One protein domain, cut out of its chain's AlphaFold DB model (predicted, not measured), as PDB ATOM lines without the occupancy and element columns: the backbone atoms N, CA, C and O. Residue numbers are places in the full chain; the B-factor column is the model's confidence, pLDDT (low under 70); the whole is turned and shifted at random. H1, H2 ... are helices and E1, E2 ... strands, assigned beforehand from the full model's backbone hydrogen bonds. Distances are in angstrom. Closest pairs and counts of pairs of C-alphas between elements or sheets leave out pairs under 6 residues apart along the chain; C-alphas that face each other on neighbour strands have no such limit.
ATOM      1  N   ALA A  53      -4.037 -13.412  95.087       86.06
ATOM      2  CA  ALA A  53      -4.166 -12.628  96.315       86.06
ATOM      3  C   ALA A  53      -5.283 -11.569  96.240       86.06
ATOM      4  O   ALA A  53      -5.814 -11.171  97.272       86.06
ATOM      5  N   THR A  54      -5.657 -11.127  95.035       86.44
ATOM      6  CA  THR A  54      -6.727 -10.143  94.805       86.44
ATOM      7  C   THR A  54      -7.972 -10.771  94.181       86.44
ATOM      8  O   THR A  54      -8.780 -10.050  93.596       86.44
ATOM      9  N   ALA A  55      -8.135 -12.096  94.288       89.81
ATOM     10  CA  ALA A  55      -9.259 -12.822  93.704       89.81
ATOM     11  C   ALA A  55     -10.611 -12.232  94.135       89.81
ATOM     12  O   ALA A  55     -10.806 -11.849  95.290       89.81
ATOM     13  N   ILE A  56     -11.545 -12.142  93.188       90.19
ATOM     14  CA  ILE A  56     -12.857 -11.533  93.427       90.19
ATOM     15  C   ILE A  56     -13.806 -12.610  93.961       90.19
ATOM     16  O   ILE A  56     -14.039 -13.585  93.247       90.19
ATOM     17  N   PRO A  57     -14.407 -12.446  95.153       91.00
ATOM     18  CA  PRO A  57     -15.471 -13.337  95.598       91.00
ATOM     19  C   PRO A  57     -16.717 -13.114  94.733       91.00
ATOM     20  O   PRO A  57     -17.222 -11.992  94.638       91.00
ATOM     21  N   ALA A  58     -17.216 -14.167  94.082       91.38
ATOM     22  CA  ALA A  58     -18.387 -14.069  93.215       91.38
ATOM     23  C   ALA A  58     -19.318 -15.285  93.317       91.38
ATOM     24  O   ALA A  58     -18.897 -16.437  93.233       91.38
ATOM     25  N   SER A  59     -20.618 -15.004  93.412       92.31
ATOM     26  CA  SER A  59     -21.690 -15.971  93.152       92.31
ATOM     27  C   SER A  59     -21.840 -16.246  91.649       92.31
ATOM     28  O   SER A  59     -21.406 -15.451  90.814       92.31
ATOM     29  N   GLU A  60     -22.548 -17.313  91.272       88.25
ATOM     30  CA  GLU A  60     -22.793 -17.655  89.856       88.25
ATOM     31  C   GLU A  60     -23.418 -16.506  89.042       88.25
ATOM     32  O   GLU A  60     -23.026 -16.243  87.905       88.25
ATOM     33  N   SER A  61     -24.358 -15.763  89.636       87.38
ATOM     34  CA  SER A  61     -24.972 -14.590  88.998       87.38
ATOM     35  C   SER A  61     -23.977 -13.450  88.782       87.38
ATOM     36  O   SER A  61     -24.042 -12.748  87.775       87.38
ATOM     37  N   GLN A  62     -23.038 -13.263  89.711       90.50
ATOM     38  CA  GLN A  62     -21.977 -12.268  89.568       90.50
ATOM     39  C   GLN A  62     -20.929 -12.723  88.551       90.50
ATOM     40  O   GLN A  62     -20.402 -11.886  87.824       90.50
ATOM     41  N   LEU A  63     -20.685 -14.030  88.425       90.25
ATOM     42  CA  LEU A  63     -19.774 -14.594  87.434       90.25
ATOM     43  C   LEU A  63     -20.222 -14.272  85.999       90.25
ATOM     44  O   LEU A  63     -19.414 -13.821  85.188       90.25
ATOM     45  N   ALA A  64     -21.515 -14.420  85.691       89.38
ATOM     46  CA  ALA A  64     -22.067 -14.052  84.381       89.38
ATOM     47  C   ALA A  64     -21.895 -12.549  84.071       89.38
ATOM     48  O   ALA A  64     -21.576 -12.154  82.942       89.38
ATOM     49  N   ASN A  65     -22.043 -11.699  85.089       90.69
ATOM     50  CA  ASN A  65     -21.804 -10.261  84.963       90.69
ATOM     51  C   ASN A  65     -20.317  -9.948  84.759       90.69
ATOM     52  O   ASN A  65     -19.971  -9.125  83.911       90.69
ATOM     53  N   LEU A  66     -19.421 -10.623  85.485       89.62
ATOM     54  CA  LEU A  66     -17.976 -10.469  85.313       89.62
ATOM     55  C   LEU A  66     -17.549 -10.852  83.897       89.62
ATOM     56  O   LEU A  66     -16.805 -10.088  83.288       89.62
ATOM     57  N   ARG A  67     -18.077 -11.952  83.343       91.06
ATOM     58  CA  ARG A  67     -17.796 -12.376  81.962       91.06
ATOM     59  C   ARG A  67     -18.249 -11.352  80.924       91.06
ATOM     60  O   ARG A  67     -17.522 -11.036  79.989       91.06
ATOM     61  N   SER A  68     -19.444 -10.791  81.090       90.00
ATOM     62  CA  SER A  68     -20.026  -9.880  80.097       90.00
ATOM     63  C   SER A  68     -19.522  -8.433  80.178       90.00
ATOM     64  O   SER A  68     -19.620  -7.705  79.187       90.00
ATOM     65  N   SER A  69     -18.963  -8.012  81.315       90.69
ATOM     66  CA  SER A  69     -18.567  -6.618  81.569       90.69
ATOM     67  C   SER A  69     -17.103  -6.287  81.257       90.69
ATOM     68  O   SER A  69     -16.739  -5.107  81.273       90.69
ATOM     69  N   GLN A  70     -16.261  -7.276  80.927       91.94
ATOM     70  CA  GLN A  70     -14.840  -7.023  80.676       91.94
ATOM     71  C   GLN A  70     -14.593  -6.160  79.438       91.94
ATOM     72  O   GLN A  70     -15.129  -6.389  78.348       91.94
ATOM     73  N   ARG A  71     -13.706  -5.175  79.605       92.50
ATOM     74  CA  ARG A  71     -13.236  -4.295  78.535       92.50
ATOM     75  C   ARG A  71     -11.720  -4.299  78.461       92.50
ATOM     76  O   ARG A  71     -11.035  -4.291  79.480       92.50
ATOM     77  N   CYS A  72     -11.213  -4.254  77.238       92.12
ATOM     78  CA  CYS A  72      -9.793  -4.123  76.973       92.12
ATOM     79  C   CYS A  72      -9.289  -2.751  77.437       92.12
ATOM     80  O   CYS A  72      -9.881  -1.722  77.112       92.12
ATOM     81  N   THR A  73      -8.164  -2.719  78.143       89.62
ATOM     82  CA  THR A  73      -7.534  -1.476  78.609       89.62
ATOM     83  C   THR A  73      -6.986  -0.628  77.459       89.62
ATOM     84  O   THR A  73      -7.063   0.597  77.522       89.62
ATOM     85  N   ALA A  74      -6.504  -1.257  76.381       89.62
ATOM     86  CA  ALA A  74      -5.903  -0.568  75.239       89.62
ATOM     87  C   ALA A  74      -6.944   0.045  74.288       89.62
ATOM     88  O   ALA A  74      -6.874   1.226  73.961       89.62
ATOM     89  N   CYS A  75      -7.926  -0.745  73.838       92.31
ATOM     90  CA  CYS A  75      -8.877  -0.316  72.802       92.31
ATOM     91  C   CYS A  75     -10.309  -0.100  73.312       92.31
ATOM     92  O   CYS A  75     -11.192   0.249  72.527       92.31
ATOM     93  N   ARG A  76     -10.562  -0.330  74.611       92.44
ATOM     94  CA  ARG A  76     -11.875  -0.211  75.280       92.44
ATOM     95  C   ARG A  76     -12.996  -1.082  74.706       92.44
ATOM     96  O   ARG A  76     -14.133  -0.981  75.169       92.44
ATOM     97  N   ALA A  77     -12.698  -1.941  73.732       93.06
ATOM     98  CA  ALA A  77     -13.644  -2.913  73.207       93.06
ATOM     99  C   ALA A  77     -13.969  -3.971  74.266       93.06
ATOM    100  O   ALA A  77     -13.158  -4.246  75.155       93.06
ATOM    101  N   ARG A  78     -15.158  -4.567  74.156       93.12
ATOM    102  CA  ARG A  78     -15.531  -5.731  74.960       93.12
ATOM    103  C   ARG A  78     -14.556  -6.876  74.671       93.12
ATOM    104  O   ARG A  78     -14.142  -7.043  73.524       93.12
ATOM    105  N   MET A  79     -14.168  -7.609  75.708       94.25
ATOM    106  CA  MET A  79     -13.352  -8.813  75.552       94.25
ATOM    107  C   MET A  79     -14.261 -10.031  75.381       94.25
ATOM    108  O   MET A  79     -15.315 -10.097  76.017       94.25
ATOM    109  N   ALA A  80     -13.859 -10.953  74.513       93.25
ATOM    110  CA  ALA A  80     -14.473 -12.263  74.397       93.25
ATOM    111  C   ALA A  80     -13.987 -13.128  75.562       93.25
ATOM    112  O   ALA A  80     -12.786 -13.157  75.852       93.25
ATOM    113  N   ASP A  81     -14.919 -13.774  76.259       92.38
ATOM    114  CA  ASP A  81     -14.590 -14.819  77.217       92.38
ATOM    115  C   ASP A  81     -14.316 -16.133  76.482       92.38
ATOM    116  O   ASP A  81     -14.927 -16.410  75.449       92.38
ATOM    117  N   ASP A  82     -13.390 -16.929  77.010       89.31
ATOM    118  CA  ASP A  82     -13.085 -18.267  76.501       89.31
ATOM    119  C   ASP A  82     -13.341 -19.311  77.598       89.31
ATOM    120  O   ASP A  82     -12.417 -19.690  78.319       89.31
ATOM    121  N   PRO A  83     -14.591 -19.792  77.747       86.12
ATOM    122  CA  PRO A  83     -14.942 -20.759  78.783       86.12
ATOM    123  C   PRO A  83     -14.179 -22.082  78.687       86.12
ATOM    124  O   PRO A  83     -14.096 -22.806  79.675       86.12
ATOM    125  N   ALA A  84     -13.662 -22.430  77.504       87.88
ATOM    126  CA  ALA A  84     -12.900 -23.658  77.301       87.88
ATOM    127  C   ALA A  84     -11.462 -23.542  77.828       87.88
ATOM    128  O   ALA A  84     -10.827 -24.565  78.074       87.88
ATOM    129  N   ALA A  85     -10.969 -22.315  77.999       89.06
ATOM    130  CA  ALA A  85      -9.671 -22.014  78.584       89.06
ATOM    131  C   ALA A  85      -9.748 -21.703  80.088       89.06
ATOM    132  O   ALA A  85      -8.726 -21.368  80.675       89.06
ATOM    133  N   ASP A  86     -10.930 -21.769  80.708       92.12
ATOM    134  CA  ASP A  86     -11.073 -21.493  82.136       92.12
ATOM    135  C   ASP A  86     -10.493 -22.629  82.986       92.12
ATOM    136  O   ASP A  86     -10.924 -23.782  82.899       92.12
ATOM    137  N   ASP A  87      -9.575 -22.272  83.880       93.75
ATOM    138  CA  ASP A  87      -8.846 -23.221  84.717       93.75
ATOM    139  C   ASP A  87      -9.239 -23.099  86.191       93.75
ATOM    140  O   ASP A  87      -9.649 -22.042  86.675       93.75
ATOM    141  N   ARG A  88      -9.074 -24.186  86.952       93.19
ATOM    142  CA  ARG A  88      -9.188 -24.163  88.418       93.19
ATOM    143  C   ARG A  88      -7.818 -24.319  89.053       93.19
ATOM    144  O   ARG A  88      -7.098 -25.268  88.753       93.19
ATOM    145  N   VAL A  89      -7.483 -23.410  89.961       93.44
ATOM    146  CA  VAL A  89      -6.205 -23.403  90.680       93.44
ATOM    147  C   VAL A  89      -6.449 -23.335  92.178       93.44
ATOM    148  O   VAL A  89      -7.360 -22.647  92.633       93.44
ATOM    149  N   ARG A  90      -5.621 -24.035  92.956       92.69
ATOM    150  CA  ARG A  90      -5.663 -23.976  94.420       92.69
ATOM    151  C   ARG A  90      -4.568 -23.048  94.936       92.69
ATOM    152  O   ARG A  90      -3.414 -23.199  94.539       92.69
ATOM    153  N   TYR A  91      -4.927 -22.099  95.795       90.75
ATOM    154  CA  TYR A  91      -4.018 -21.080  96.333       90.75
ATOM    155  C   TYR A  91      -4.340 -20.804  97.806       90.75
ATOM    156  O   TYR A  91      -5.465 -20.413  98.107       90.75
ATOM    157  N   ASP A  92      -3.369 -20.991  98.709       86.88
ATOM    158  CA  ASP A  92      -3.517 -20.808 100.167       86.88
ATOM    159  C   ASP A  92      -4.829 -21.417 100.713       86.88
ATOM    160  O   ASP A  92      -5.644 -20.736 101.328       86.88
ATOM    161  N   ASP A  93      -5.060 -22.699 100.397       89.62
ATOM    162  CA  ASP A  93      -6.251 -23.494 100.754       89.62
ATOM    163  C   ASP A  93      -7.596 -23.052 100.144       89.62
ATOM    164  O   ASP A  93      -8.639 -23.617 100.473       89.62
ATOM    165  N   ARG A  94      -7.587 -22.115  99.189       90.44
ATOM    166  CA  ARG A  94      -8.778 -21.682  98.438       90.44
ATOM    167  C   ARG A  94      -8.806 -22.272  97.032       90.44
ATOM    168  O   ARG A  94      -7.774 -22.312  96.359       90.44
ATOM    169  N   ASP A  95      -9.989 -22.669  96.569       92.81
ATOM    170  CA  ASP A  95     -10.230 -23.050  95.174       92.81
ATOM    171  C   ASP A  95     -10.631 -21.816  94.360       92.81
ATOM    172  O   ASP A  95     -11.685 -21.218  94.578       92.81
ATOM    173  N   LEU A  96      -9.789 -21.435  93.403       94.00
ATOM    174  CA  LEU A  96      -9.999 -20.281  92.537       94.00
ATOM    175  C   LEU A  96     -10.318 -20.737  91.112       94.00
ATOM    176  O   LEU A  96      -9.725 -21.681  90.589       94.00
ATOM    177  N   LEU A  97     -11.235 -20.026  90.468       94.50
ATOM    178  CA  LEU A  97     -11.538 -20.129  89.048       94.50
ATOM    179  C   LEU A  97     -10.807 -19.010  88.302       94.50
ATOM    180  O   LEU A  97     -10.996 -17.833  88.610       94.50
ATOM    181  N   VAL A  98      -9.990 -19.366  87.320       94.81
ATOM    182  CA  VAL A  98      -9.293 -18.423  86.447       94.81
ATOM    183  C   VAL A  98     -10.106 -18.261  85.175       94.81
ATOM    184  O   VAL A  98     -10.271 -19.200  84.406       94.81
ATOM    185  N   LEU A  99     -10.630 -17.059  84.969       94.38
ATOM    186  CA  LEU A  99     -11.371 -16.690  83.773       94.38
ATOM    187  C   LEU A  99     -10.427 -16.114  82.729       94.38
ATOM    188  O   LEU A  99      -9.695 -15.166  83.030       94.38
ATOM    189  N   HIS A 100     -10.487 -16.623  81.503       94.25
ATOM    190  CA  HIS A 100      -9.643 -16.150  80.409       94.25
ATOM    191  C   HIS A 100     -10.419 -15.285  79.414       94.25
ATOM    192  O   HIS A 100     -11.512 -15.620  78.960       94.25
ATOM    193  N   PHE A 101      -9.821 -14.148  79.057       94.00
ATOM    194  CA  PHE A 101     -10.394 -13.179  78.133       94.00
ATOM    195  C   PHE A 101      -9.401 -12.808  77.041       94.00
ATOM    196  O   PHE A 101      -8.230 -12.529  77.315       94.00
ATOM    197  N   THR A 102      -9.900 -12.689  75.813       94.62
ATOM    198  CA  THR A 102      -9.134 -12.196  74.665       94.62
ATOM    199  C   THR A 102      -9.883 -11.055  73.987       94.62
ATOM    200  O   THR A 102     -11.101 -11.074  73.834       94.62
ATOM    201  N   CYS A 103      -9.170  -9.999  73.609       94.88
ATOM    202  CA  CYS A 103      -9.751  -8.904  72.849       94.88
ATOM    203  C   CYS A 103      -9.635  -9.159  71.342       94.88
ATOM    204  O   CYS A 103      -8.540  -9.065  70.794       94.88
ATOM    205  N   ASP A 104     -10.763  -9.325  70.655       93.31
ATOM    206  CA  ASP A 104     -10.791  -9.590  69.205       93.31
ATOM    207  C   ASP A 104     -10.222  -8.449  68.347       93.31
ATOM    208  O   ASP A 104      -9.829  -8.658  67.203       93.31
ATOM    209  N   LYS A 105     -10.163  -7.220  68.880       93.56
ATOM    210  CA  LYS A 105      -9.648  -6.060  68.133       93.56
ATOM    211  C   LYS A 105      -8.131  -5.924  68.155       93.56
ATOM    212  O   LYS A 105      -7.563  -5.412  67.199       93.56
ATOM    213  N   CYS A 106      -7.491  -6.269  69.270       93.94
ATOM    214  CA  CYS A 106      -6.062  -5.994  69.478       93.94
ATOM    215  C   CYS A 106      -5.264  -7.202  69.979       93.94
ATOM    216  O   CYS A 106      -4.069  -7.077  70.219       93.94
ATOM    217  N   GLY A 107      -5.911  -8.354  70.171       91.69
ATOM    218  CA  GLY A 107      -5.281  -9.584  70.647       91.69
ATOM    219  C   GLY A 107      -4.852  -9.561  72.116       91.69
ATOM    220  O   GLY A 107      -4.280 -10.539  72.590       91.69
ATOM    221  N   ALA A 108      -5.112  -8.473  72.851       92.81
ATOM    222  CA  ALA A 108      -4.766  -8.378  74.265       92.81
ATOM    223  C   ALA A 108      -5.475  -9.472  75.073       92.81
ATOM    224  O   ALA A 108      -6.687  -9.659  74.938       92.81
ATOM    225  N   LYS A 109      -4.713 -10.155  75.928       92.50
ATOM    226  CA  LYS A 109      -5.204 -11.212  76.815       92.50
ATOM    227  C   LYS A 109      -5.304 -10.698  78.245       92.50
ATOM    228  O   LYS A 109      -4.498  -9.867  78.661       92.50
ATOM    229  N   ARG A 110      -6.282 -11.200  78.993       91.25
ATOM    230  CA  ARG A 110      -6.455 -10.916  80.419       91.25
ATOM    231  C   ARG A 110      -6.953 -12.166  81.128       91.25
ATOM    232  O   ARG A 110      -7.788 -12.880  80.581       91.25
ATOM    233  N   SER A 111      -6.475 -12.373  82.345       93.19
ATOM    234  CA  SER A 111      -6.973 -13.414  83.238       93.19
ATOM    235  C   SER A 111      -7.569 -12.776  84.485       93.19
ATOM    236  O   SER A 111      -7.051 -11.762  84.959       93.19
ATOM    237  N   LEU A 112      -8.662 -13.345  84.991       93.44
ATOM    238  CA  LEU A 112      -9.280 -12.934  86.249       93.44
ATOM    239  C   LEU A 112      -9.425 -14.120  87.196       93.44
ATOM    240  O   LEU A 112     -10.090 -15.095  86.869       93.44
ATOM    241  N   TYR A 113      -8.853 -13.999  88.385       94.00
ATOM    242  CA  TYR A 113      -9.007 -14.939  89.484       94.00
ATOM    243  C   TYR A 113     -10.301 -14.631  90.236       94.00
ATOM    244  O   TYR A 113     -10.514 -13.516  90.724       94.00
ATOM    245  N   VAL A 114     -11.168 -15.630  90.328       94.12
ATOM    246  CA  VAL A 114     -12.471 -15.551  90.980       94.12
ATOM    247  C   VAL A 114     -12.559 -16.636  92.039       94.12
ATOM    248  O   VAL A 114     -12.250 -17.792  91.773       94.12
ATOM    249  N   GLU A 115     -13.004 -16.270  93.232       94.31
ATOM    250  CA  GLU A 115     -13.305 -17.210  94.306       94.31
ATOM    251  C   GLU A 115     -14.810 -17.523  94.270       94.31
ATOM    252  O   GLU A 115     -15.622 -16.622  94.518       94.31
ATOM    253  N   PRO A 116     -15.223 -18.749  93.896       90.12
ATOM    254  CA  PRO A 116     -16.635 -19.103  93.818       90.12
ATOM    255  C   PRO A 116     -17.228 -19.192  95.224       90.12
ATOM    256  O   PRO A 116     -16.821 -20.037  96.020       90.12
ATOM    257  N   VAL A 117     -18.215 -18.349  95.523       89.12
ATOM    258  CA  VAL A 117     -18.877 -18.338  96.836       89.12
ATOM    259  C   VAL A 117     -20.266 -18.967  96.704       89.12
ATOM    260  O   VAL A 117     -21.020 -18.565  95.805       89.12
TER     261      VAL A 117
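This is residues 53 to 117 of the 119 residues of an uncharacterized protein of Kofleriaceae bacterium (UniProt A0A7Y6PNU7). A strongly twisted sheet of four strands forms a wall, with the single helix H1 packed over one of its faces and running along the inner strand E4; no named helix covers the other face. The long hairpin of E3 and E4 makes the length, short E1 and E2 are at the two edges, and the loop of residues 70 to 86 leads from the helix back to the sheet. The printed part has 65 residues, with one named helix and four named strands in the chain order E1 H1 E2 E3 E4; the sheet order is E1 E4 E3 E2, mixed, and the class is mixed, helices and strands. The whole is compact, with a radius of gyration of the C-alphas of 12.0 A, yet elongated, with spans of 37 by 22 by 21 A.

Find C-alpha 94 at (-8.778, -21.682, 98.438); from there E3, the longest strand, runs 25.6 A to residue 102. E4, residues 109 to 116, runs 22.0 A and ends at C-alpha 116, (-16.635, -19.103, 93.818). E2 is residues 87 to 91, 12.8 A, and E1 is residues 56 to 58, 6.1 A. For H1, start at C-alpha 60, (-22.793, -17.655, 89.856), and go 14.4 A to residue 69.

Look first at the hairpin of E3 and E4, antiparallel at 151 degrees, where N 99 and O 112 are 2.8 A apart. E2 and E3 form a hairpin too, antiparallel at 140 degrees, with N 89 and O 96 at 2.9 A. E2, E3 and E4 are a meander, each strand the antiparallel neighbour of the one before. On E4 the pairing is staggered: residues 109 to 114 pair with E3, and 114 to 116 with E1, which is parallel to E4 at 56 degrees, with N 58 and O 115 at 3.0 A. H1 is on the sheet at a height of 9.0 A, over E4, and runs along the strands, at 14 degrees to E4 on the local plane; the closest C-alphas of H1 and E4 are those of Glu 60 and Pro 116, 7.5 A apart. E1, H1 and E2 make a split strand-helix-strand unit, two strands of one sheet that are not neighbours, with the helix between them along the chain and E4 and E3 between them in the sheet, and its crossover is right-handed. In H1, 5 of 6 O i to N i+4 pairs are within hydrogen-bond range. E1 is apart from E2 and E3.

Go to Asp 93 and Lys 105 for the two C-alphas farthest apart, 37.1 A. The link from H1 to E2 is long, 17 residues, and its residues 80 to 81 pair antiparallel with residues 101 to 102 of E3. The printed part has no cut, its mean pLDDT is 91.6, and no printed residue is under 70.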